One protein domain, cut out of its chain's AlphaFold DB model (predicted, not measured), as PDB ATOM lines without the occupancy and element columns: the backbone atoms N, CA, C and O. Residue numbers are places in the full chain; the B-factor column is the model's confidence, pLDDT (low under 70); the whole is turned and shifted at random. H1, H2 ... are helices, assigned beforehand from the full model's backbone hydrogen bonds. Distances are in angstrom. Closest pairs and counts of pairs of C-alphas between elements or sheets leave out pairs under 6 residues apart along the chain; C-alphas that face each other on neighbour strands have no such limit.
ATOM      1  N   ASP A 119      30.730   4.648 199.487       70.44
ATOM      2  CA  ASP A 119      29.531   5.025 198.742       70.44
ATOM      3  C   ASP A 119      28.673   6.036 199.516       70.44
ATOM      4  O   ASP A 119      27.497   6.208 199.224       70.44
ATOM      5  N   TRP A 120      29.223   6.731 200.517       71.94
ATOM      6  CA  TRP A 120      28.424   7.601 201.387       71.94
ATOM      7  C   TRP A 120      27.664   8.690 200.614       71.94
ATOM      8  O   TRP A 120      26.492   8.935 200.882       71.94
ATOM      9  N   ILE A 121      28.289   9.299 199.599       74.12
ATOM     10  CA  ILE A 121      27.638  10.325 198.766       74.12
ATOM     11  C   ILE A 121      26.483   9.725 197.956       74.12
ATOM     12  O   ILE A 121      25.394  10.297 197.918       74.12
ATOM     13  N   SER A 122      26.696   8.575 197.313       79.56
ATOM     14  CA  SER A 122      25.662   7.916 196.507       79.56
ATOM     15  C   SER A 122      24.537   7.364 197.384       79.56
ATOM     16  O   SER A 122      23.365   7.522 197.039       79.56
ATOM     17  N   ALA A 123      24.865   6.809 198.551       74.69
ATOM     18  CA  ALA A 123      23.913   6.383 199.568       74.69
ATOM     19  C   ALA A 123      23.089   7.561 200.100       74.69
ATOM     20  O   ALA A 123      21.873   7.436 200.221       74.69
ATOM     21  N   MET A 124      23.708   8.720 200.340       75.56
ATOM     22  CA  MET A 124      22.996   9.907 200.811       75.56
ATOM     23  C   MET A 124      22.068  10.485 199.739       75.56
ATOM     24  O   MET A 124      20.911  10.772 200.030       75.56
ATOM     25  N   ILE A 125      22.518  10.584 198.483       80.88
ATOM     26  CA  ILE A 125      21.657  11.003 197.361       80.88
ATOM     27  C   ILE A 125      20.490  10.022 197.176       80.88
ATOM     28  O   ILE A 125      19.350  10.438 196.960       80.88
ATOM     29  N   SER A 126      20.750   8.718 197.289       81.12
ATOM     30  CA  SER A 126      19.715   7.683 197.219       81.12
ATOM     31  C   SER A 126      18.705   7.820 198.363       81.12
ATOM     32  O   SER A 126      17.498   7.842 198.124       81.12
ATOM     33  N   ALA A 127      19.178   8.014 199.596       79.31
ATOM     34  CA  ALA A 127      18.331   8.221 200.766       79.31
ATOM     35  C   ALA A 127      17.454   9.475 200.622       79.31
ATOM     36  O   ALA A 127      16.252   9.408 200.866       79.31
ATOM     37  N   LEU A 128      18.021  10.583 200.138       78.69
ATOM     38  CA  LEU A 128      17.301  11.834 199.879       78.69
ATOM     39  C   LEU A 128      16.215  11.710 198.804       78.69
ATOM     40  O   LEU A 128      15.271  12.491 198.796       78.69
ATOM     41  N   THR A 129      16.339  10.763 197.877       80.12
ATOM     42  CA  THR A 129      15.401  10.628 196.749       80.12
ATOM     43  C   THR A 129      14.376   9.518 196.952       80.12
ATOM     44  O   THR A 129      13.246   9.643 196.489       80.12
ATOM     45  N   HIS A 130      14.739   8.451 197.665       83.75
ATOM     46  CA  HIS A 130      13.923   7.239 197.768       83.75
ATOM     47  C   HIS A 130      13.403   6.965 199.179       83.75
ATOM     48  O   HIS A 130      12.440   6.212 199.324       83.75
ATOM     49  N   ASN A 131      14.000   7.551 200.223       80.62
ATOM     50  CA  ASN A 131      13.567   7.305 201.593       80.62
ATOM     51  C   ASN A 131      12.609   8.413 202.073       80.62
ATOM     52  O   ASN A 131      13.062   9.530 202.341       80.62
ATOM     53  N   PRO A 132      11.301   8.118 202.243       81.69
ATOM     54  CA  PRO A 132      10.313   9.095 202.696       81.69
ATOM     55  C   PRO A 132      10.662   9.728 204.024       81.69
ATOM     56  O   PRO A 132      10.417  10.910 204.224       81.69
ATOM     57  N   LYS A 133      11.297   8.975 204.914       80.94
ATOM     58  CA  LYS A 133      11.676   9.496 206.214       80.94
ATOM     59  C   LYS A 133      12.714  10.612 206.100       80.94
ATOM     60  O   LYS A 133      12.549  11.654 206.725       80.94
ATOM     61  N   VAL A 134      13.725  10.401 205.255       77.44
ATOM     62  CA  VAL A 134      14.872  11.302 205.092       77.44
ATOM     63  C   VAL A 134      14.469  12.573 204.354       77.44
ATOM     64  O   VAL A 134      14.742  13.669 204.830       77.44
ATOM     65  N   TYR A 135      13.765  12.479 203.223       79.62
ATOM     66  CA  TYR A 135      13.404  13.707 202.508       79.62
ATOM     67  C   TYR A 135      12.340  14.530 203.248       79.62
ATOM     68  O   TYR A 135      12.347  15.754 203.141       79.62
ATOM     69  N   ILE A 136      11.440  13.905 204.024       81.62
ATOM     70  CA  ILE A 136      10.461  14.643 204.840       81.62
ATOM     71  C   ILE A 136      11.172  15.422 205.951       81.62
ATOM     72  O   ILE A 136      10.859  16.598 206.143       81.62
ATOM     73  N   SER A 137      12.125  14.806 206.663       75.38
ATOM     74  CA  SER A 137      12.888  15.499 207.709       75.38
ATOM     75  C   SER A 137      13.717  16.651 207.140       75.38
ATOM     76  O   SER A 137      13.739  17.731 207.727       75.38
ATOM     77  N   GLU A 138      14.315  16.465 205.964       78.12
ATOM     78  CA  GLU A 138      15.094  17.498 205.271       78.12
ATOM     79  C   GLU A 138      14.222  18.669 204.798       78.12
ATOM     80  O   GLU A 138      14.544  19.833 205.042       78.12
ATOM     81  N   ILE A 139      13.057  18.392 204.196       82.12
ATOM     82  CA  ILE A 139      12.096  19.435 203.802       82.12
ATOM     83  C   ILE A 139      11.580  20.186 205.031       82.12
ATOM     84  O   ILE A 139      11.456  21.410 204.991       82.12
ATOM     85  N   ALA A 140      11.293  19.485 206.131       79.12
ATOM     86  CA  ALA A 140      10.866  20.111 207.376       79.12
ATOM     87  C   ALA A 140      11.963  21.016 207.959       79.12
ATOM     88  O   ALA A 140      11.680  22.159 208.323       79.12
ATOM     89  N   GLY A 141      13.215  20.548 207.988       75.81
ATOM     90  CA  GLY A 141      14.373  21.340 208.407       75.81
ATOM     91  C   GLY A 141      14.552  22.595 207.551       75.81
ATOM     92  O   GLY A 141      14.644  23.706 208.081       75.81
ATOM     93  N   LEU A 142      14.493  22.447 206.225       81.69
ATOM     94  CA  LEU A 142      14.566  23.563 205.285       81.69
ATOM     95  C   LEU A 142      13.410  24.553 205.483       81.69
ATOM     96  O   LEU A 142      13.638  25.761 205.518       81.69
ATOM     97  N   ALA A 143      12.180  24.068 205.662       82.50
ATOM     98  CA  ALA A 143      11.017  24.912 205.912       82.50
ATOM     99  C   ALA A 143      11.171  25.720 207.207       82.50
ATOM    100  O   ALA A 143      10.889  26.917 207.214       82.50
ATOM    101  N   ILE A 144      11.681  25.110 208.283       80.25
ATOM    102  CA  ILE A 144      11.962  25.806 209.547       80.25
ATOM    103  C   ILE A 144      12.991  26.922 209.329       80.25
ATOM    104  O   ILE A 144      12.765  28.048 209.776       80.25
ATOM    105  N   ILE A 145      14.083  26.644 208.610       82.06
ATOM    106  CA  ILE A 145      15.119  27.640 208.295       82.06
ATOM    107  C   ILE A 145      14.535  28.787 207.462       82.06
ATOM    108  O   ILE A 145      14.740  29.954 207.796       82.06
ATOM    109  N   LEU A 146      13.771  28.481 206.411       83.75
ATOM    110  CA  LEU A 146      13.156  29.485 205.540       83.75
ATOM    111  C   LEU A 146      12.125  30.336 206.283       83.75
ATOM    112  O   LEU A 146      12.132  31.558 206.145       83.75
ATOM    113  N   CYS A 147      11.276  29.728 207.113       79.88
ATOM    114  CA  CYS A 147      10.343  30.459 207.964       79.88
ATOM    115  C   CYS A 147      11.085  31.368 208.949       79.88
ATOM    116  O   CYS A 147      10.702  32.525 209.124       79.88
ATOM    117  N   PHE A 148      12.158  30.876 209.568       78.88
ATOM    118  CA  PHE A 148      12.962  31.663 210.496       78.88
ATOM    119  C   PHE A 148      13.630  32.860 209.800       78.88
ATOM    120  O   PHE A 148      13.527  33.989 210.283       78.88
ATOM    121  N   LEU A 149      14.225  32.648 208.622       80.69
ATOM    122  CA  LEU A 149      14.790  33.710 207.785       80.69
ATOM    123  C   LEU A 149      13.728  34.723 207.348       80.69
ATOM    124  O   LEU A 149      13.943  35.928 207.476       80.69
ATOM    125  N   ALA A 150      12.560  34.260 206.896       79.38
ATOM    126  CA  ALA A 150      11.455  35.127 206.498       79.38
ATOM    127  C   ALA A 150      10.969  36.000 207.666       79.38
ATOM    128  O   ALA A 150      10.723  37.189 207.479       79.38
ATOM    129  N   ILE A 151      10.891  35.449 208.883       77.81
ATOM    130  CA  ILE A 151      10.555  36.210 210.095       77.81
ATOM    131  C   ILE A 151      11.624  37.264 210.404       77.81
ATOM    132  O   ILE A 151      11.273  38.381 210.787       77.81
ATOM    133  N   LEU A 152      12.911  36.942 210.248       76.31
ATOM    134  CA  LEU A 152      14.002  37.893 210.480       76.31
ATOM    135  C   LEU A 152      13.983  39.051 209.474       76.31
ATOM    136  O   LEU A 152      14.114  40.208 209.881       76.31
ATOM    137  N   ILE A 153      13.776  38.742 208.190       79.06
ATOM    138  CA  ILE A 153      13.713  39.722 207.097       79.06
ATOM    139  C   ILE A 153      12.462  40.596 207.234       79.06
ATOM    140  O   ILE A 153      12.567  41.816 207.251       79.06
ATOM    141  N   ALA A 154      11.281  40.000 207.432       73.25
ATOM    142  CA  ALA A 154      10.014  40.731 207.549       73.25
ATOM    143  C   ALA A 154       9.943  41.668 208.770       73.25
ATOM    144  O   ALA A 154       8.992  42.440 208.915       73.25
ATOM    145  N   ARG A 155      10.907  41.575 209.690       68.56
ATOM    146  CA  ARG A 155      10.989  42.411 210.890       68.56
ATOM    147  C   ARG A 155      12.158  43.400 210.862       68.56
ATOM    148  O   ARG A 155      12.268  44.156 211.823       68.56
ATOM    149  N   ASP A 156      13.000  43.401 209.822       67.00
ATOM    150  CA  ASP A 156      14.258  44.171 209.756       67.00
ATOM    151  C   ASP A 156      15.220  43.877 210.930       67.00
ATOM    152  O   ASP A 156      16.033  44.700 211.347       67.00
ATOM    153  N   ARG A 157      15.144  42.664 211.499       66.12
ATOM    154  CA  ARG A 157      15.902  42.265 212.707       66.12
ATOM    155  C   ARG A 157      17.116  41.401 212.397       66.12
ATOM    156  O   ARG A 157      17.692  40.822 213.313       66.12
ATOM    157  N   VAL A 158      17.508  41.298 211.128       68.75
ATOM    158  CA  VAL A 158      18.667  40.493 210.714       68.75
ATOM    159  C   VAL A 158      19.923  40.964 211.448       68.75
ATOM    160  O   VAL A 158      20.625  40.154 212.049       68.75
ATOM    161  N   MET A 159      20.159  42.279 211.487       61.12
ATOM    162  CA  MET A 159      21.328  42.853 212.157       61.12
ATOM    163  C   MET A 159      21.269  42.669 213.682       61.12
ATOM    164  O   MET A 159      22.253  42.259 214.294       61.12
ATOM    165  N   ASP A 160      20.098  42.877 214.291       66.06
ATOM    166  CA  ASP A 160      19.888  42.678 215.731       66.06
ATOM    167  C   ASP A 160      20.111  41.218 216.149       66.06
ATOM    168  O   ASP A 160      20.688  40.940 217.199       66.06
ATOM    169  N   PHE A 161      19.693  40.268 215.313       69.00
ATOM    170  CA  PHE A 161      19.909  38.846 215.545       69.00
ATOM    171  C   PHE A 161      21.389  38.464 215.431       69.00
ATOM    172  O   PHE A 161      21.921  37.806 216.326       69.00
ATOM    173  N   VAL A 162      22.070  38.913 214.372       68.25
ATOM    174  CA  VAL A 162      23.499  38.632 214.160       68.25
ATOM    175  C   VAL A 162      24.341  39.216 215.297       68.25
ATOM    176  O   VAL A 162      25.203  38.523 215.842       68.25
ATOM    177  N   LEU A 163      24.060  40.454 215.710       62.44
ATOM    178  CA  LEU A 163      24.835  41.158 216.732       62.44
ATOM    179  C   LEU A 163      24.491  40.705 218.159       62.44
ATOM    180  O   LEU A 163      25.397  40.426 218.948       62.44
ATOM    181  N   ALA A 164      23.207  40.588 218.504       65.50
ATOM    182  CA  ALA A 164      22.768  40.379 219.886       65.50
ATOM    183  C   ALA A 164      22.271  38.958 220.197       65.50
ATOM    184  O   ALA A 164      22.129  38.626 221.373       65.50
ATOM    185  N   GLY A 165      21.987  38.122 219.191       58.88
ATOM    186  CA  GLY A 165      21.564  36.726 219.377       58.88
ATOM    187  C   GLY A 165      20.206  36.526 220.053       58.88
ATOM    188  O   GLY A 165      19.813  35.399 220.359       58.88
ATOM    189  N   LYS A 166      19.474  37.616 220.303       61.91
ATOM    190  CA  LYS A 166      18.202  37.616 221.026       61.91
ATOM    191  C   LYS A 166      17.037  37.876 220.083       61.91
ATOM    192  O   LYS A 166      16.972  38.913 219.427       61.91
ATOM    193  N   TYR A 167      16.063  36.972 220.104       55.31
ATOM    194  CA  TYR A 167      14.717  37.235 219.607       55.31
ATOM    195  C   TYR A 167      13.870  37.764 220.771       55.31
ATOM    196  O   TYR A 167      13.247  36.996 221.501       55.31
TER     197      TYR A 167
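This is residues 119 to 167 of the 176 residues of an uncharacterized protein of Chloroflexi bacterium RBG_16_48_7 (UniProt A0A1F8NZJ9). What shape does the backbone make? It is an open bracket: the long helix H2 is the bar, and the shorter helices H1 and H3 sit at its two ends, both offset to the same side of it, with no contact between them. What is it made of? The printed part has 49 residues with three named helices, in the order H1, H2, H3, and no named strand; the class is all helix. How spread out is it? The whole is extended, with a radius of gyration of the C-alphas of 15.8 A and spans of 42 by 18 by 13 A.

How do the first two helices meet? H1, residues 119 to 130, and H2, residues 132 to 153, touch only at the corner by their link, H1 with residues 127 to 129 alone and H2 with 134 to 135 alone. Their closest C-alphas, those of Leu 128 and Tyr 135, are 5.1 A apart, and their lines are about perpendicular, at 82 degrees. What stands at the far end of H2? H3, residues 158 to 164, is close to H2 but not clearly touching; their closest C-alphas, those of Leu 152 and Val 158, are 5.3 A apart. Their lines are about perpendicular, at 87 degrees, while H1 and H3 are apart. Are the helix backbones whole? In H1, H2 and H3 every O i to N i+4 pair is within hydrogen-bond range.

Where does the first helix begin? C-alpha 119 of H1 is at (29.531, 5.025, 198.742), and H1 is 15.8 A from first to last C-alpha. How far does H2 run? It goes from C-alpha 132 at (10.313, 9.095, 202.696) to C-alpha 153 at (13.713, 39.722, 207.097), 31.1 A. Where does the last helix end? H3, 10.0 A from first to last C-alpha, ends with C-alpha 164 at (22.768, 40.379, 219.886).

How large is it? The two C-alphas farthest apart, those of Asp 119 and Arg 155, are 43.5 A apart; residues 139 to 148 of H2 stand free. Is the backbone continuous? The printed part has no cut, and the links H1 to H2 and H2 to H3 are both tight. Where is confidence low? The mean pLDDT of the printed part is 75.0, and residues 155 to 167 are under 70.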